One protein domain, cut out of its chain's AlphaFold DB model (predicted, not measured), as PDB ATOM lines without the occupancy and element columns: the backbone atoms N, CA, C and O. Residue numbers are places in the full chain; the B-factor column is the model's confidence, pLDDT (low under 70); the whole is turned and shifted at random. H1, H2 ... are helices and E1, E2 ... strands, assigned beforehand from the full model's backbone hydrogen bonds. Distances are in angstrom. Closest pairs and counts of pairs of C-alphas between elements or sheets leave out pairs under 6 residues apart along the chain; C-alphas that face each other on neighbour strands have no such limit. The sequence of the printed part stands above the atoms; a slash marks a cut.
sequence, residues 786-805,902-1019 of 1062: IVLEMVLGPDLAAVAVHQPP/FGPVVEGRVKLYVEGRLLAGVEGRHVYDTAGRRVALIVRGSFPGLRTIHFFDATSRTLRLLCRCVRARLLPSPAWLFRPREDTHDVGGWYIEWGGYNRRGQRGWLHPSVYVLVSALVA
ATOM      1  N   ILE A 786     438.252 444.843 894.725       82.44
ATOM      2  CA  ILE A 786     436.883 445.034 895.218       82.44
ATOM      3  C   ILE A 786     435.957 444.148 894.379       82.44
ATOM      4  O   ILE A 786     436.001 444.177 893.146       82.44
ATOM      5  N   VAL A 787     435.089 443.374 895.022       84.00
ATOM      6  CA  VAL A 787     434.043 442.617 894.332       84.00
ATOM      7  C   VAL A 787     432.733 443.390 894.447       84.00
ATOM      8  O   VAL A 787     432.239 443.633 895.546       84.00
ATOM      9  N   LEU A 788     432.172 443.784 893.304       79.75
ATOM     10  CA  LEU A 788     430.817 444.324 893.224       79.75
ATOM     11  C   LEU A 788     429.892 443.235 892.704       79.75
ATOM     12  O   LEU A 788     430.067 442.765 891.581       79.75
ATOM     13  N   GLU A 789     428.897 442.872 893.500       76.69
ATOM     14  CA  GLU A 789     427.910 441.861 893.142       76.69
ATOM     15  C   GLU A 789     426.520 442.489 893.087       76.69
ATOM     16  O   GLU A 789     425.987 442.946 894.097       76.69
ATOM     17  N   MET A 790     425.929 442.518 891.892       70.38
ATOM     18  CA  MET A 790     424.550 442.947 891.698       70.38
ATOM     19  C   MET A 790     423.620 441.733 891.694       70.38
ATOM     20  O   MET A 790     423.527 441.000 890.703       70.38
ATOM     21  N   VAL A 791     422.907 441.540 892.800       67.69
ATOM     22  CA  VAL A 791     421.841 440.542 892.915       67.69
ATOM     23  C   VAL A 791     420.545 441.188 892.432       67.69
ATOM     24  O   VAL A 791     420.005 442.095 893.070       67.69
ATOM     25  N   LEU A 792     420.054 440.740 891.277       54.84
ATOM     26  CA  LEU A 792     418.763 441.155 890.737       54.84
ATOM     27  C   LEU A 792     417.655 440.324 891.396       54.84
ATOM     28  O   LEU A 792     417.347 439.219 890.957       54.84
ATOM     29  N   GLY A 793     417.090 440.849 892.486       43.69
ATOM     30  CA  GLY A 793     415.857 440.320 893.069       43.69
ATOM     31  C   GLY A 793     414.628 440.716 892.237       43.69
ATOM     32  O   GLY A 793     414.722 441.630 891.415       43.69
ATOM     33  N   PRO A 794     413.465 440.072 892.455       40.75
ATOM     34  CA  PRO A 794     412.249 440.347 891.682       40.75
ATOM     35  C   PRO A 794     411.761 441.802 891.799       40.75
ATOM     36  O   PRO A 794     411.263 442.346 890.819       40.75
ATOM     37  N   ASP A 795     411.953 442.440 892.960       31.05
ATOM     38  CA  ASP A 795     411.423 443.781 893.252       31.05
ATOM     39  C   ASP A 795     412.489 444.891 893.342       31.05
ATOM     40  O   ASP A 795     412.139 446.072 893.362       31.05
ATOM     41  N   LEU A 796     413.788 444.557 893.413       38.81
ATOM     42  CA  LEU A 796     414.881 445.542 893.485       38.81
ATOM     43  C   LEU A 796     416.261 444.925 893.194       38.81
ATOM     44  O   LEU A 796     416.549 443.782 893.548       38.81
ATOM     45  N   ALA A 797     417.145 445.730 892.601       46.88
ATOM     46  CA  ALA A 797     418.557 445.401 892.424       46.88
ATOM     47  C   ALA A 797     419.349 445.737 893.699       46.88
ATOM     48  O   ALA A 797     419.506 446.912 894.043       46.88
ATOM     49  N   ALA A 798     419.875 444.722 894.383       41.44
ATOM     50  CA  ALA A 798     420.812 444.905 895.488       41.44
ATOM     51  C   ALA A 798     422.252 444.909 894.954       41.44
ATOM     52  O   ALA A 798     422.609 444.056 894.144       41.44
ATOM     53  N   VAL A 799     423.086 445.846 895.413       50.28
ATOM     54  CA  VAL A 799     424.525 445.882 895.097       50.28
ATOM     55  C   VAL A 799     425.313 445.645 896.378       50.28
ATOM     56  O   VAL A 799     425.385 446.525 897.237       50.28
ATOM     57  N   ALA A 800     425.906 444.459 896.502       51.25
ATOM     58  CA  ALA A 800     426.875 444.153 897.543       51.25
ATOM     59  C   ALA A 800     428.273 444.637 897.125       51.25
ATOM     60  O   ALA A 800     428.654 444.562 895.954       51.25
ATOM     61  N   VAL A 801     429.034 445.134 898.101       62.59
ATOM     62  CA  VAL A 801     430.430 445.555 897.943       62.59
ATOM     63  C   VAL A 801     431.267 444.703 898.886       62.59
ATOM     64  O   VAL A 801     431.406 445.035 900.063       62.59
ATOM     65  N   HIS A 802     431.803 443.593 898.386       61.78
ATOM     66  CA  HIS A 802     432.682 442.737 899.175       61.78
ATOM     67  C   HIS A 802     434.123 443.239 899.016       61.78
ATOM     68  O   HIS A 802     434.670 443.268 897.910       61.78
ATOM     69  N   GLN A 803     434.741 443.647 900.122       48.22
ATOM     70  CA  GLN A 803     436.191 443.823 900.209       48.22
ATOM     71  C   GLN A 803     436.781 442.565 900.863       48.22
ATOM     72  O   GLN A 803     436.238 442.126 901.881       48.22
ATOM     73  N   PRO A 804     437.860 441.971 900.322       42.44
ATOM     74  CA  PRO A 804     438.561 440.897 901.013       42.44
ATOM     75  C   PRO A 804     439.134 441.428 902.338       42.44
ATOM     76  O   PRO A 804     439.505 442.606 902.411       42.44
ATOM     77  N   PRO A 805     439.224 440.593 903.389       43.12
ATOM     78  CA  PRO A 805     439.868 440.998 904.631       43.12
ATOM     79  C   PRO A 805     441.330 441.397 904.364       43.12
ATOM     80  O   PRO A 805     441.966 440.824 903.472       43.12
ATOM     81  N   PHE A 902     444.238 462.408 882.917       44.78
ATOM     82  CA  PHE A 902     443.107 462.054 883.761       44.78
ATOM     83  C   PHE A 902     443.516 460.896 884.670       44.78
ATOM     84  O   PHE A 902     443.865 459.819 884.182       44.78
ATOM     85  N   GLY A 903     443.447 461.124 885.984       50.31
ATOM     86  CA  GLY A 903     443.669 460.088 886.993       50.31
ATOM     87  C   GLY A 903     442.666 458.928 886.894       50.31
ATOM     88  O   GLY A 903     441.697 459.009 886.129       50.31
ATOM     89  N   PRO A 904     442.881 457.844 887.665       65.75
ATOM     90  CA  PRO A 904     442.080 456.626 887.582       65.75
ATOM     91  C   PRO A 904     440.572 456.907 887.631       65.75
ATOM     92  O   PRO A 904     440.068 457.692 888.440       65.75
ATOM     93  N   VAL A 905     439.830 456.254 886.735       75.94
ATOM     94  CA  VAL A 905     438.363 456.295 886.716       75.94
ATOM     95  C   VAL A 905     437.803 455.510 887.904       75.94
ATOM     96  O   VAL A 905     436.769 455.886 888.455       75.94
ATOM     97  N   VAL A 906     438.519 454.471 888.327       82.06
ATOM     98  CA  VAL A 906     438.296 453.697 889.549       82.06
ATOM     99  C   VAL A 906     439.663 453.431 890.185       82.06
ATOM    100  O   VAL A 906     440.582 453.009 889.483       82.06
ATOM    101  N   GLU A 907     439.815 453.688 891.485       83.44
ATOM    102  CA  GLU A 907     441.017 453.293 892.230       83.44
ATOM    103  C   GLU A 907     440.977 451.784 892.526       83.44
ATOM    104  O   GLU A 907     439.957 451.260 892.974       83.44
ATOM    105  N   GLY A 908     442.085 451.083 892.271       89.06
ATOM    106  CA  GLY A 908     442.190 449.632 892.448       89.06
ATOM    107  C   GLY A 908     441.607 448.796 891.298       89.06
ATOM    108  O   GLY A 908     441.398 449.278 890.179       89.06
ATOM    109  N   ARG A 909     441.386 447.508 891.585       92.75
ATOM    110  CA  ARG A 909     440.806 446.517 890.665       92.75
ATOM    111  C   ARG A 909     439.395 446.184 891.117       92.75
ATOM    112  O   ARG A 909     439.175 445.959 892.302       92.75
ATOM    113  N   VAL A 910     438.444 446.104 890.194       95.00
ATOM    114  CA  VAL A 910     437.043 445.826 890.526       95.00
ATOM    115  C   VAL A 910     436.479 444.731 889.634       95.00
ATOM    116  O   VAL A 910     436.499 444.850 888.411       95.00
ATOM    117  N   LYS A 911     435.971 443.655 890.240       96.06
ATOM    118  CA  LYS A 911     435.303 442.555 889.531       96.06
ATOM    119  C   LYS A 911     433.788 442.757 889.624       96.06
ATOM    120  O   LYS A 911     433.257 442.912 890.722       96.06
ATOM    121  N   LEU A 912     433.113 442.804 888.475       95.50
ATOM    122  CA  LEU A 912     431.679 443.083 888.349       95.50
ATOM    123  C   LEU A 912     430.901 441.784 888.137       95.50
ATOM    124  O   LEU A 912     430.911 441.223 887.038       95.50
ATOM    125  N   TYR A 913     430.203 441.336 889.174       94.69
ATOM    126  CA  TYR A 913     429.313 440.183 889.149       94.69
ATOM    127  C   TYR A 913     427.858 440.644 889.031       94.69
ATOM    128  O   TYR A 913     427.452 441.638 889.635       94.69
ATOM    129  N   VAL A 914     427.059 439.910 888.263       91.38
ATOM    130  CA  VAL A 914     425.604 440.081 888.165       91.38
ATOM    131  C   VAL A 914     424.984 438.693 888.220       91.38
ATOM    132  O   VAL A 914     425.429 437.815 887.484       91.38
ATOM    133  N   GLU A 915     424.004 438.473 889.101       91.94
ATOM    134  CA  GLU A 915     423.403 437.139 889.318       91.94
ATOM    135  C   GLU A 915     424.475 436.058 889.617       91.94
ATOM    136  O   GLU A 915     424.474 434.971 889.039       91.94
ATOM    137  N   GLY A 916     425.470 436.397 890.450       92.25
ATOM    138  CA  GLY A 916     426.623 435.539 890.767       92.25
ATOM    139  C   GLY A 916     427.620 435.312 889.616       92.25
ATOM    140  O   GLY A 916     428.663 434.690 889.815       92.25
ATOM    141  N   ARG A 917     427.355 435.820 888.403       94.44
ATOM    142  CA  ARG A 917     428.219 435.653 887.223       94.44
ATOM    143  C   ARG A 917     429.116 436.865 887.017       94.44
ATOM    144  O   ARG A 917     428.628 437.975 886.821       94.44
ATOM    145  N   LEU A 918     430.429 436.644 886.992       95.31
ATOM    146  CA  LEU A 918     431.412 437.656 886.602       95.31
ATOM    147  C   LEU A 918     431.164 438.077 885.145       95.31
ATOM    148  O   LEU A 918     431.235 437.242 884.247       95.31
ATOM    149  N   LEU A 919     430.865 439.359 884.913       95.94
ATOM    150  CA  LEU A 919     430.624 439.921 883.577       95.94
ATOM    151  C   LEU A 919     431.817 440.717 883.038       95.94
ATOM    152  O   LEU A 919     432.032 440.743 881.826       95.94
ATOM    153  N   ALA A 920     432.558 441.399 883.914       96.88
ATOM    154  CA  ALA A 920     433.712 442.209 883.535       96.88
ATOM    155  C   ALA A 920     434.658 442.471 884.717       96.88
ATOM    156  O   ALA A 920     434.226 442.550 885.869       96.88
ATOM    157  N   GLY A 921     435.938 442.678 884.418       96.44
ATOM    158  CA  GLY A 921     436.887 443.350 885.310       96.44
ATOM    159  C   GLY A 921     437.025 444.833 884.953       96.44
ATOM    160  O   GLY A 921     436.820 445.220 883.804       96.44
ATOM    161  N   VAL A 922     437.396 445.672 885.915       96.25
ATOM    162  CA  VAL A 922     437.697 447.097 885.718       96.25
ATOM    163  C   VAL A 922     438.969 447.441 886.485       96.25
ATOM    164  O   VAL A 922     439.063 447.160 887.676       96.25
ATOM    165  N   GLU A 923     439.941 448.061 885.822       95.38
ATOM    166  CA  GLU A 923     441.204 448.485 886.438       95.38
ATOM    167  C   GLU A 923     441.595 449.867 885.907       95.38
ATOM    168  O   GLU A 923     441.769 450.061 884.698       95.38
ATOM    169  N   GLY A 924     441.696 450.853 886.803       94.56
ATOM    170  CA  GLY A 924     442.074 452.229 886.474       94.56
ATOM    171  C   GLY A 924     441.114 452.913 885.495       94.56
ATOM    172  O   GLY A 924     440.174 453.586 885.910       94.56
ATOM    173  N   ARG A 925     441.376 452.776 884.188       95.62
ATOM    174  CA  ARG A 925     440.578 453.326 883.068       95.62
ATOM    175  C   ARG A 925     440.091 452.261 882.071       95.62
ATOM    176  O   ARG A 925     439.526 452.614 881.041       95.62
ATOM    177  N   HIS A 926     440.348 450.981 882.321       96.31
ATOM    178  CA  HIS A 926     440.132 449.900 881.359       96.31
ATOM    179  C   HIS A 926     439.085 448.901 881.862       96.31
ATOM    180  O   HIS A 926     439.049 448.584 883.048       96.31
ATOM    181  N   VAL A 927     438.242 448.409 880.950       95.81
ATOM    182  CA  VAL A 927     437.286 447.318 881.188       95.81
ATOM    183  C   VAL A 927     437.778 446.068 880.470       95.81
ATOM    184  O   VAL A 927     438.151 446.124 879.294       95.81
ATOM    185  N   TYR A 928     437.736 444.947 881.175       96.19
ATOM    186  CA  TYR A 928     438.203 443.638 880.745       96.19
ATOM    187  C   TYR A 928     437.021 442.671 880.679       96.19
ATOM    188  O   TYR A 928     436.142 442.721 881.540       96.19
ATOM    189  N   ASP A 929     436.976 441.813 879.663       95.81
ATOM    190  CA  ASP A 929     435.938 440.788 879.539       95.81
ATOM    191  C   ASP A 929     436.190 439.582 880.453       95.81
ATOM    192  O   ASP A 929     437.146 439.547 881.231       95.81
ATOM    193  N   THR A 930     435.335 438.564 880.343       95.06
ATOM    194  CA  THR A 930     435.416 437.341 881.148       95.06
ATOM    195  C   THR A 930     436.600 436.424 880.812       95.06
ATOM    196  O   THR A 930     436.687 435.330 881.363       95.06
ATOM    197  N   ALA A 931     437.486 436.843 879.904       94.56
ATOM    198  CA  ALA A 931     438.742 436.185 879.548       94.56
ATOM    199  C   ALA A 931     439.953 437.114 879.787       94.56
ATOM    200  O   ALA A 931     441.018 436.914 879.205       94.56
ATOM    201  N   GLY A 932     439.791 438.173 880.592       94.62
ATOM    202  CA  GLY A 932     440.862 439.120 880.908       94.62
ATOM    203  C   GLY A 932     441.306 440.005 879.737       94.62
ATOM    204  O   GLY A 932     442.355 440.643 879.833       94.62
ATOM    205  N   ARG A 933     440.549 440.081 878.634       95.38
ATOM    206  CA  ARG A 933     440.916 440.885 877.453       95.38
ATOM    207  C   ARG A 933     440.354 442.297 877.573       95.38
ATOM    208  O   ARG A 933     439.184 442.474 877.901       95.38
ATOM    209  N   ARG A 934     441.166 443.310 877.257       96.19
ATOM    210  CA  ARG A 934     440.785 444.733 877.293       96.19
ATOM    211  C   ARG A 934     439.712 445.034 876.234       96.19
ATOM    212  O   ARG A 934     440.036 445.175 875.058       96.19
ATOM    213  N   VAL A 935     438.448 445.151 876.640       95.88
ATOM    214  CA  VAL A 935     437.303 445.354 875.728       95.88
ATOM    215  C   VAL A 935     436.783 446.784 875.666       95.88
ATOM    216  O   VAL A 935     436.262 447.175 874.624       95.88
ATOM    217  N   ALA A 936     436.966 447.592 876.717       95.88
ATOM    218  CA  ALA A 936     436.649 449.018 876.645       95.88
ATOM    219  C   ALA A 936     437.661 449.921 877.365       95.88
ATOM    220  O   ALA A 936     438.323 449.531 878.329       95.88
ATOM    221  N   LEU A 937     437.749 451.160 876.888       95.81
ATOM    222  CA  LEU A 937     438.467 452.278 877.491       95.81
ATOM    223  C   LEU A 937     437.442 453.274 878.042       95.81
ATOM    224  O   LEU A 937     436.575 453.742 877.305       95.81
ATOM    225  N   ILE A 938     437.556 453.611 879.324       95.88
ATOM    226  CA  ILE A 938     436.689 454.572 880.002       95.88
ATOM    227  C   ILE A 938     437.375 455.942 880.026       95.88
ATOM    228  O   ILE A 938     438.472 456.089 880.566       95.88
ATOM    229  N   VAL A 939     436.709 456.961 879.489       95.19
ATOM    230  CA  VAL A 939     437.172 458.355 879.488       95.19
ATOM    231  C   VAL A 939     436.162 459.218 880.245       95.19
ATOM    232  O   VAL A 939     434.995 459.311 879.860       95.19
ATOM    233  N   ARG A 940     436.602 459.859 881.333       92.88
ATOM    234  CA  ARG A 940     435.804 460.844 882.082       92.88
ATOM    235  C   ARG A 940     435.869 462.203 881.378       92.88
ATOM    236  O   ARG A 940     436.937 462.799 881.297       92.88
ATOM    237  N   GLY A 941     434.726 462.713 880.928       88.81
ATOM    238  CA  GLY A 941     434.555 464.109 880.534       88.81
ATOM    239  C   GLY A 941     433.993 464.934 881.694       88.81
ATOM    240  O   GLY A 941     433.096 464.490 882.414       88.81
ATOM    241  N   SER A 942     434.508 466.146 881.890       79.38
ATOM    242  CA  SER A 942     434.038 467.057 882.939       79.38
ATOM    243  C   SER A 942     433.798 468.444 882.361       79.38
ATOM    244  O   SER A 942     434.742 469.203 882.150       79.38
ATOM    245  N   PHE A 943     432.529 468.787 882.152       68.38
ATOM    246  CA  PHE A 943     432.094 470.139 881.815       68.38
ATOM    247  C   PHE A 943     431.433 470.791 883.046       68.38
ATOM    248  O   PHE A 943     430.894 470.080 883.902       68.38
ATOM    249  N   PRO A 944     431.447 472.128 883.183       64.00
ATOM    250  CA  PRO A 944     430.780 472.804 884.296       64.00
ATOM    251  C   PRO A 944     429.290 472.432 884.373       64.00
ATOM    252  O   PRO A 944     428.513 472.737 883.474       64.00
ATOM    253  N   GLY A 945     428.894 471.744 885.448       62.62
ATOM    254  CA  GLY A 945     427.519 471.270 885.659       62.62
ATOM    255  C   GLY A 945     427.119 469.983 884.921       62.62
ATOM    256  O   GLY A 945     425.992 469.536 885.118       62.62
ATOM    257  N   LEU A 946     428.005 469.363 884.128       66.62
ATOM    258  CA  LEU A 946     427.723 468.124 883.391       66.62
ATOM    259  C   LEU A 946     428.937 467.180 883.410       66.62
ATOM    260  O   LEU A 946     429.983 467.482 882.830       66.62
ATOM    261  N   ARG A 947     428.804 466.007 884.040       85.12
ATOM    262  CA  ARG A 947     429.849 464.966 884.000       85.12
ATOM    263  C   ARG A 947     429.473 463.901 882.983       85.12
ATOM    264  O   ARG A 947     428.346 463.411 883.007       85.12
ATOM    265  N   THR A 948     430.410 463.513 882.126       92.44
ATOM    266  CA  THR A 948     430.211 462.433 881.159       92.44
ATOM    267  C   THR A 948     431.210 461.301 881.377       92.44
ATOM    268  O   THR A 948     432.334 461.505 881.836       92.44
ATOM    269  N   ILE A 949     430.794 460.083 881.052       94.62
ATOM    270  CA  ILE A 949     431.653 458.905 880.963       94.62
ATOM    271  C   ILE A 949     431.476 458.361 879.553       94.62
ATOM    272  O   ILE A 949     430.359 458.050 879.149       94.62
ATOM    273  N   HIS A 950     432.565 458.252 878.808       95.12
ATOM    274  CA  HIS A 950     432.573 457.681 877.469       95.12
ATOM    275  C   HIS A 950     433.292 456.336 877.520       95.12
ATOM    276  O   HIS A 950     434.430 456.256 877.978       95.12
ATOM    277  N   PHE A 951     432.619 455.285 877.064       95.69
ATOM    278  CA  PHE A 951     433.180 453.956 876.874       95.69
ATOM    279  C   PHE A 951     433.502 453.804 875.393       95.69
ATOM    280  O   PHE A 951     432.590 453.787 874.562       95.69
ATOM    281  N   PHE A 952     434.782 453.698 875.066       95.12
ATOM    282  CA  PHE A 952     435.257 453.399 873.719       95.12
ATOM    283  C   PHE A 952     435.612 451.919 873.608       95.12
ATOM    284  O   PHE A 952     436.125 451.337 874.561       95.12
ATOM    285  N   ASP A 953     435.350 451.322 872.451       95.00
ATOM    286  CA  ASP A 953     435.799 449.980 872.088       95.00
ATOM    287  C   ASP A 953     437.328 449.932 872.132       95.00
ATOM    288  O   ASP A 953     437.994 450.738 871.482       95.00
ATOM    289  N   ALA A 954     437.875 449.013 872.927       94.81
ATOM    290  CA  ALA A 954     439.317 448.808 873.050       94.81
ATOM    291  C   ALA A 954     439.817 447.569 872.285       94.81
ATOM    292  O   ALA A 954     441.017 447.290 872.323       94.81
ATOM    293  N   THR A 955     438.909 446.849 871.607       93.19
ATOM    294  CA  THR A 955     439.209 445.733 870.690       93.19
ATOM    295  C   THR A 955     439.355 446.192 869.238       93.19
ATOM    296  O   THR A 955     440.046 445.551 868.447       93.19
ATOM    297  N   SER A 956     438.710 447.306 868.882       90.12
ATOM    298  CA  SER A 956     438.868 447.974 867.593       90.12
ATOM    299  C   SER A 956     440.160 448.800 867.546       90.12
ATOM    300  O   SER A 956     440.517 449.464 868.515       90.12
ATOM    301  N   ARG A 957     440.822 448.834 866.378       90.69
ATOM    302  CA  ARG A 957     441.923 449.781 866.096       90.69
ATOM    303  C   ARG A 957     441.443 451.238 866.014       90.69
ATOM    304  O   ARG A 957     442.246 452.150 866.152       90.69
ATOM    305  N   THR A 958     440.148 451.461 865.788       90.75
ATOM    306  CA  THR A 958     439.513 452.786 865.812       90.75
ATOM    307  C   THR A 958     438.685 452.957 867.084       90.75
ATOM    308  O   THR A 958     437.913 452.068 867.449       90.75
ATOM    309  N   LEU A 959     438.814 454.111 867.751       90.94
ATOM    310  CA  LEU A 959     438.132 454.426 869.015       90.94
ATOM    311  C   LEU A 959     436.620 454.635 868.812       90.94
ATOM    312  O   LEU A 959     436.108 455.753 868.760       90.94
ATOM    313  N   ARG A 960     435.889 453.526 868.701       91.62
ATOM    314  CA  ARG A 960     434.443 453.487 868.466       91.62
ATOM    315  C   ARG A 960     433.686 453.707 869.776       91.62
ATOM    316  O   ARG A 960     433.826 452.917 870.703       91.62
ATOM    317  N   LEU A 961     432.840 454.733 869.859       93.81
ATOM    318  CA  LEU A 961     431.988 454.945 871.034       93.81
ATOM    319  C   LEU A 961     430.981 453.781 871.189       93.81
ATOM    320  O   LEU A 961     430.165 453.519 870.298       93.81
ATOM    321  N   LEU A 962     431.053 453.080 872.324       93.75
ATOM    322  CA  LEU A 962     430.122 452.023 872.736       93.75
ATOM    323  C   LEU A 962     428.955 452.601 873.542       93.75
ATOM    324  O   LEU A 962     427.795 452.263 873.293       93.75
ATOM    325  N   CYS A 963     429.279 453.462 874.511       95.00
ATOM    326  CA  CYS A 963     428.331 454.034 875.460       95.00
ATOM    327  C   CYS A 963     428.790 455.413 875.953       95.00
ATOM    328  O   CYS A 963     429.975 455.630 876.204       95.00
ATOM    329  N   ARG A 964     427.842 456.333 876.138       95.00
ATOM    330  CA  ARG A 964     428.020 457.656 876.737       95.00
ATOM    331  C   ARG A 964     427.038 457.805 877.896       95.00
ATOM    332  O   ARG A 964     425.836 457.933 877.694       95.00
ATOM    333  N   CYS A 965     427.556 457.803 879.115       93.69
ATOM    334  CA  CYS A 965     426.777 458.097 880.310       93.69
ATOM    335  C   CYS A 965     426.904 459.589 880.619       93.69
ATOM    336  O   CYS A 965     428.012 460.126 880.645       93.69
ATOM    337  N   VAL A 966     425.789 460.263 880.867       90.94
ATOM    338  CA  VAL A 966     425.712 461.696 881.150       90.94
ATOM    339  C   VAL A 966     425.027 461.884 882.498       90.94
ATOM    340  O   VAL A 966     423.844 461.578 882.644       90.94
ATOM    341  N   ARG A 967     425.755 462.399 883.492       85.00
ATOM    342  CA  ARG A 967     425.174 462.831 884.764       85.00
ATOM    343  C   ARG A 967     424.551 464.199 884.540       85.00
ATOM    344  O   ARG A 967     425.259 465.210 884.519       85.00
ATOM    345  N   ALA A 968     423.245 464.210 884.309       76.25
ATOM    346  CA  ALA A 968     422.472 465.440 884.281       76.25
ATOM    347  C   ALA A 968     422.348 466.009 885.706       76.25
ATOM    348  O   ALA A 968     422.542 465.291 886.686       76.25
ATOM    349  N   ARG A 969     421.974 467.284 885.832       72.50
ATOM    350  CA  ARG A 969     421.359 467.812 887.057       72.50
ATOM    351  C   ARG A 969     419.851 467.660 886.913       72.50
ATOM    352  O   ARG A 969     419.252 468.258 886.025       72.50
ATOM    353  N   LEU A 970     419.261 466.816 887.749       63.91
ATOM    354  CA  LEU A 970     417.834 466.505 887.787       63.91
ATOM    355  C   LEU A 970     417.390 466.516 889.248       63.91
ATOM    356  O   LEU A 970     418.192 466.225 890.133       63.91
ATOM    357  N   LEU A 971     416.114 466.810 889.491       60.62
ATOM    358  CA  LEU A 971     415.515 466.656 890.814       60.62
ATOM    359  C   LEU A 971     415.396 465.161 891.180       60.62
ATOM    360  O   LEU A 971     415.153 464.354 890.271       60.62
ATOM    361  N   PRO A 972     415.525 464.791 892.472       60.47
ATOM    362  CA  PRO A 972     415.325 463.423 892.947       60.47
ATOM    363  C   PRO A 972     414.043 462.793 892.401       60.47
ATOM    364  O   PRO A 972     412.956 463.356 892.511       60.47
ATOM    365  N   SER A 973     414.178 461.611 891.800       60.34
ATOM    366  CA  SER A 973     413.075 460.867 891.191       60.34
ATOM    367  C   SER A 973     413.104 459.409 891.648       60.34
ATOM    368  O   SER A 973     414.190 458.833 891.753       60.34
ATOM    369  N   PRO A 974     411.943 458.762 891.876       61.84
ATOM    370  CA  PRO A 974     411.887 457.335 892.202       61.84
ATOM    371  C   PRO A 974     412.436 456.436 891.082       61.84
ATOM    372  O   PRO A 974     412.764 455.288 891.348       61.84
ATOM    373  N   ALA A 975     412.585 456.953 889.855       55.62
ATOM    374  CA  ALA A 975     413.217 456.249 888.737       55.62
ATOM    375  C   ALA A 975     414.764 456.296 888.759       55.62
ATOM    376  O   ALA A 975     415.408 455.842 887.813       55.62
ATOM    377  N   TRP A 976     415.390 456.874 889.791       63.50
ATOM    378  CA  TRP A 976     416.845 456.838 889.940       63.50
ATOM    379  C   TRP A 976     417.306 455.481 890.467       63.50
ATOM    380  O   TRP A 976     416.951 455.082 891.573       63.50
ATOM    381  N   LEU A 977     418.187 454.824 889.709       59.78
ATOM    382  CA  LEU A 977     418.793 453.547 890.101       59.78
ATOM    383  C   LEU A 977     419.624 453.642 891.396       59.78
ATOM    384  O   LEU A 977     419.776 452.657 892.109       59.78
ATOM    385  N   PHE A 978     420.125 454.838 891.720       62.88
ATOM    386  CA  PHE A 978     420.792 455.144 892.983       62.88
ATOM    387  C   PHE A 978     420.150 456.397 893.576       62.88
ATOM    388  O   PHE A 978     420.188 457.463 892.959       62.88
ATOM    389  N   ARG A 979     419.550 456.276 894.765       59.16
ATOM    390  CA  ARG A 979     419.083 457.442 895.530       59.16
ATOM    391  C   ARG A 979     420.285 458.295 895.964       59.16
ATOM    392  O   ARG A 979     421.350 457.730 896.227       59.16
ATOM    393  N   PRO A 980     420.137 459.628 896.065       61.16
ATOM    394  CA  PRO A 980     421.178 460.462 896.650       61.16
ATOM    395  C   PRO A 980     421.336 460.105 898.135       61.16
ATOM    396  O   PRO A 980     420.370 459.713 898.788       61.16
ATOM    397  N   ARG A 981     422.550 460.242 898.679       58.53
ATOM    398  CA  ARG A 981     422.817 459.930 900.097       58.53
ATOM    399  C   ARG A 981     422.313 460.995 901.081       58.53
ATOM    400  O   ARG A 981     422.232 460.710 902.267       58.53
ATOM    401  N   GLU A 982     422.013 462.202 900.600       60.47
ATOM    402  CA  GLU A 982     421.545 463.352 901.391       60.47
ATOM    403  C   GLU A 982     420.632 464.213 900.502       60.47
ATOM    404  O   GLU A 982     420.919 464.343 899.310       60.47
ATOM    405  N   ASP A 983     419.583 464.838 901.043       51.38
ATOM    406  CA  ASP A 983     418.599 465.598 900.242       51.38
ATOM    407  C   ASP A 983     419.152 466.908 899.646       51.38
ATOM    408  O   ASP A 983     418.609 467.450 898.685       51.38
ATOM    409  N   THR A 984     420.274 467.404 900.174       52.69
ATOM    410  CA  THR A 984     421.020 468.561 899.647       52.69
ATOM    411  C   THR A 984     421.846 468.235 898.399       52.69
ATOM    412  O   THR A 984     422.475 469.127 897.821       52.69
ATOM    413  N   HIS A 985     421.894 466.970 897.969       56.88
ATOM    414  CA  HIS A 985     422.721 466.568 896.843       56.88
ATOM    415  C   HIS A 985     422.125 466.969 895.485       56.88
ATOM    416  O   HIS A 985     421.172 466.382 894.979       56.88
ATOM    417  N   ASP A 986     422.849 467.869 894.823       52.34
ATOM    418  CA  ASP A 986     422.794 468.247 893.402       52.34
ATOM    419  C   ASP A 986     423.254 467.094 892.459       52.34
ATOM    420  O   ASP A 986     424.059 467.253 891.539       52.34
ATOM    421  N   VAL A 987     422.791 465.875 892.755       55.00
ATOM    422  CA  VAL A 987     423.222 464.574 892.213       55.00
ATOM    423  C   VAL A 987     422.150 464.043 891.272       55.00
ATOM    424  O   VAL A 987     421.504 463.041 891.540       55.00
ATOM    425  N   GLY A 988     421.952 464.701 890.132       64.56
ATOM    426  CA  GLY A 988     421.040 464.160 889.128       64.56
ATOM    427  C   GLY A 988     421.476 462.779 888.612       64.56
ATOM    428  O   GLY A 988     422.658 462.407 888.647       64.56
ATOM    429  N   GLY A 989     420.491 462.009 888.150       78.69
ATOM    430  CA  GLY A 989     420.687 460.656 887.636       78.69
ATOM    431  C   GLY A 989     421.557 460.581 886.374       78.69
ATOM    432  O   GLY A 989     421.726 461.553 885.632       78.69
ATOM    433  N   TRP A 990     422.091 459.386 886.115       85.00
ATOM    434  CA  TRP A 990     422.780 459.067 884.866       85.00
ATOM    435  C   TRP A 990     421.773 458.763 883.756       85.00
ATOM    436  O   TRP A 990     421.033 457.784 883.831       85.00
ATOM    437  N   TYR A 991     421.797 459.566 882.697       88.12
ATOM    438  CA  TYR A 991     421.273 459.187 881.388       88.12
ATOM    439  C   TYR A 991     422.342 458.363 880.652       88.12
ATOM    440  O   TYR A 991     423.528 458.668 880.774       88.12
ATOM    441  N   ILE A 992     421.964 457.300 879.937       91.75
ATOM    442  CA  ILE A 992     422.916 456.346 879.342       91.75
ATOM    443  C   ILE A 992     422.567 456.120 877.867       91.75
ATOM    444  O   ILE A 992     421.608 455.427 877.542       91.75
ATOM    445  N   GLU A 993     423.376 456.687 876.977       90.94
ATOM    446  CA  GLU A 993     423.288 456.523 875.526       90.94
ATOM    447  C   GLU A 993     424.245 455.404 875.082       90.94
ATOM    448  O   GLU A 993     425.440 455.644 874.907       90.94
ATOM    449  N   TRP A 994     423.762 454.172 874.895       88.69
ATOM    450  CA  TRP A 994     424.564 453.100 874.281       88.69
ATOM    451  C   TRP A 994     424.193 452.871 872.815       88.69
ATOM    452  O   TRP A 994     423.081 453.175 872.388       88.69
ATOM    453  N   GLY A 995     425.119 452.298 872.038       81.50
ATOM    454  CA  GLY A 995     424.993 452.062 870.590       81.50
ATOM    455  C   GLY A 995     423.947 451.024 870.141       81.50
ATOM    456  O   GLY A 995     424.146 450.384 869.107       81.50
ATOM    457  N   GLY A 996     422.866 450.848 870.907       70.88
ATOM    458  CA  GLY A 996     421.732 449.965 870.632       70.88
ATOM    459  C   GLY A 996     421.930 448.506 871.059       70.88
ATOM    460  O   GLY A 996     423.043 447.979 871.097       70.88
ATOM    461  N   TYR A 997     420.818 447.815 871.335       74.19
ATOM    462  CA  TYR A 997     420.812 446.358 871.557       74.19
ATOM    463  C   TYR A 997     421.233 445.565 870.308       74.19
ATOM    464  O   TYR A 997     421.753 444.459 870.434       74.19
ATOM    465  N   ASN A 998     421.091 446.154 869.117       80.44
ATOM    466  CA  ASN A 998     421.391 445.550 867.814       80.44
ATOM    467  C   ASN A 998     422.878 445.170 867.624       80.44
ATOM    468  O   ASN A 998     423.223 444.533 866.635       80.44
ATOM    469  N   ARG A 999     423.768 445.562 868.550       75.19
ATOM    470  CA  ARG A 999     425.186 445.153 868.577       75.19
ATOM    471  C   ARG A 999     425.475 443.984 869.533       75.19
ATOM    472  O   ARG A 999     426.641 443.630 869.698       75.19
ATOM    473  N   ARG A1000     424.458 443.383 870.167       81.62
ATOM    474  CA  ARG A1000     424.618 442.204 871.038       81.62
ATOM    475  C   ARG A1000     425.319 441.078 870.273       81.62
ATOM    476  O   ARG A1000     424.857 440.678 869.212       81.62
ATOM    477  N   GLY A1001     426.432 440.587 870.817       81.69
ATOM    478  CA  GLY A1001     427.268 439.559 870.181       81.69
ATOM    479  C   GLY A1001     428.382 440.085 869.262       81.69
ATOM    480  O   GLY A1001     429.209 439.289 868.826       81.69
ATOM    481  N   GLN A1002     428.475 441.396 868.994       83.56
ATOM    482  CA  GLN A1002     429.682 441.965 868.373       83.56
ATOM    483  C   GLN A1002     430.863 441.937 869.362       83.56
ATOM    484  O   GLN A1002     430.674 442.022 870.578       83.56
ATOM    485  N   ARG A1003     432.101 441.872 868.847       79.50
ATOM    486  CA  ARG A1003     433.303 442.133 869.664       79.50
ATOM    487  C   ARG A1003     433.200 443.533 870.292       79.50
ATOM    488  O   ARG A1003     432.589 444.426 869.709       79.50
ATOM    489  N   GLY A1004     433.712 443.683 871.513       81.19
ATOM    490  CA  GLY A1004     433.554 444.901 872.315       81.19
ATOM    491  C   GLY A1004     432.164 445.096 872.954       81.19
ATOM    492  O   GLY A1004     431.993 446.031 873.733       81.19
ATOM    493  N   TRP A1005     431.162 444.240 872.690       86.88
ATOM    494  CA  TRP A1005     429.854 444.357 873.348       86.88
ATOM    495  C   TRP A1005     429.922 443.949 874.826       86.88
ATOM    496  O   TRP A1005     430.032 442.768 875.155       86.88
ATOM    497  N   LEU A1006     429.797 444.932 875.717       90.38
ATOM    498  CA  LEU A1006     429.568 444.717 877.145       90.38
ATOM    499  C   LEU A1006     428.070 444.619 877.457       90.38
ATOM    500  O   LEU A1006     427.244 445.307 876.847       90.38
ATOM    501  N   HIS A1007     427.728 443.811 878.463       92.31
ATOM    502  CA  HIS A1007     426.370 443.736 879.001       92.31
ATOM    503  C   HIS A1007     425.928 445.109 879.548       92.31
ATOM    504  O   HIS A1007     426.739 445.760 880.213       92.31
ATOM    505  N   PRO A1008     424.665 445.554 879.364       92.06
ATOM    506  CA  PRO A1008     424.215 446.875 879.818       92.06
ATOM    507  C   PRO A1008     424.509 447.174 881.296       92.06
ATOM    508  O   PRO A1008     424.927 448.284 881.633       92.06
ATOM    509  N   SER A1009     424.399 446.160 882.163       92.88
ATOM    510  CA  SER A1009     424.744 446.239 883.590       92.88
ATOM    511  C   SER A1009     426.178 446.709 883.860       92.88
ATOM    512  O   SER A1009     426.418 447.316 884.896       92.88
ATOM    513  N   VAL A1010     427.133 446.469 882.955       92.81
ATOM    514  CA  VAL A1010     428.532 446.903 883.125       92.81
ATOM    515  C   VAL A1010     428.643 448.424 883.013       92.81
ATOM    516  O   VAL A1010     429.206 449.050 883.908       92.81
ATOM    517  N   TYR A1011     428.055 449.046 881.982       93.19
ATOM    518  CA  TYR A1011     428.049 450.514 881.860       93.19
ATOM    519  C   TYR A1011     427.350 451.164 883.061       93.19
ATOM    520  O   TYR A1011     427.817 452.175 883.592       93.19
ATOM    521  N   VAL A1012     426.253 450.549 883.513       92.50
ATOM    522  CA  VAL A1012     425.461 450.969 884.672       92.50
ATOM    523  C   VAL A1012     426.278 450.904 885.969       92.50
ATOM    524  O   VAL A1012     426.420 451.926 886.641       92.50
ATOM    525  N   LEU A1013     426.865 449.749 886.301       92.62
ATOM    526  CA  LEU A1013     427.646 449.546 887.528       92.62
ATOM    527  C   LEU A1013     428.929 450.385 887.544       92.62
ATOM    528  O   LEU A1013     429.266 450.957 888.579       92.62
ATOM    529  N   VAL A1014     429.607 450.550 886.404       90.94
ATOM    530  CA  VAL A1014     430.759 451.464 886.307       90.94
ATOM    531  C   VAL A1014     430.329 452.917 886.518       90.94
ATOM    532  O   VAL A1014     431.025 453.657 887.207       90.94
ATOM    533  N   SER A1015     429.171 453.338 886.002       90.06
ATOM    534  CA  SER A1015     428.652 454.699 886.234       90.06
ATOM    535  C   SER A1015     428.248 454.927 887.695       90.06
ATOM    536  O   SER A1015     428.478 456.010 888.239       90.06
ATOM    537  N   ALA A1016     427.703 453.896 888.347       89.06
ATOM    538  CA  ALA A1016     427.398 453.882 889.775       89.06
ATOM    539  C   ALA A1016     428.665 454.056 890.621       89.06
ATOM    540  O   ALA A1016     428.758 454.973 891.434       89.06
ATOM    541  N   LEU A1017     429.669 453.218 890.362       89.75
ATOM    542  CA  LEU A1017     430.966 453.233 891.029       89.75
ATOM    543  C   LEU A1017     431.695 454.567 890.818       89.75
ATOM    544  O   LEU A1017     432.195 455.156 891.770       89.75
ATOM    545  N   VAL A1018     431.673 455.106 889.596       86.31
ATOM    546  CA  VAL A1018     432.220 456.435 889.281       86.31
ATOM    547  C   VAL A1018     431.470 457.560 890.000       86.31
ATOM    548  O   VAL A1018     432.089 458.576 890.314       86.31
ATOM    549  N   ALA A1019     430.169 457.433 890.267       83.88
ATOM    550  CA  ALA A1019     429.436 458.404 891.080       83.88
ATOM    551  C   ALA A1019     429.787 458.285 892.570       83.88
ATOM    552  O   ALA A1019     430.169 459.291 893.169       83.88
TER     553      ALA A1019
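Overview. This is residues 786 to 805 and 902 to 1019 of the 1062 residues of the protein "J domain-containing protein" of Tetrabaena socialis (UniProt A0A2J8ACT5). A single sheet of nine strands curls like part of a barrel round one helix, H1, which sits in the middle of the domain. The curl is left open between the edge strands E2 and E9, and two long links without named elements, residues 968 to 989 and 995 to 1007, join E8 to E9 and E9 to H1. The printed part has 138 residues, with strands E1 to E9 followed by H1, and its class is mostly strand. The sheet is mixed, in the order E2, E1, E3, E4, E5, E6, E7, E8, E9. The whole is compact, with a radius of gyration of the C-alphas of 15.0 A, and rounded, spanning 43 by 36 by 32 A.

Along the chain. E1, residues 786 to 792, begins at C-alpha 786 at (436.883, 445.034, 895.218) and is 19.1 A long. E2 is residues 797 to 802. After the cut come E3, residues 906 to 914, which bends by 83 degrees at residue 909, and E4, residues 917 to 924, 21.6 A long. E5 is residues 926 to 928. E6, residues 934 to 943, is the longest strand, 27.2 A, and ends at C-alpha 943 at (432.094, 470.139, 881.815). E7, residues 946 to 953, is 22.9 A long. E8 is residues 961 to 967 and E9 residues 990 to 994. H1, residues 1008 to 1019, is 16.9 A long and ends at C-alpha 1019 at (429.436, 458.404, 891.080).

Arrangement. E1 and E2 form an antiparallel hairpin, with N 789 and O 800 within hydrogen-bond range at 3.0 A. E1 and E3 are parallel, with N 788 and O 911 at 2.9 A. E3 to E9 form a meander, each strand the antiparallel neighbour of the one before; for instance N 910 and O 922 join E3 and E4 at 2.8 A, N 939 and O 950 join E6 and E7 at 2.8 A, and N 964 and O 993 join E8 and E9 at 2.8 A, each within hydrogen-bond range. The sheet is twisted and curls round H1, which is on it. The closest C-alphas of E3 and H1, those of Val 906 and Val 1018, are 6.7 A apart, and those of E8 and H1, Cys 965 and Ser 1015, are 7.1 A apart. E1 and H1 are near each other. The edge strands E2 and E9 are apart. In H1 every O i to N i+4 pair is within hydrogen-bond range.

Size, cuts and confidence. The C-alphas of Arg 957 and Asp 983, the two farthest apart, are 44.3 A from each other. Residues 806 to 901 are not printed, and C-alphas 805 and 902 are 29.8 A apart across the cut. The links from E8 to E9 and from E9 to H1 are long. The mean pLDDT of the printed part is 79.4; residues 791 to 805, 902 to 904, 943 to 946 and 970 to 988 are under 70.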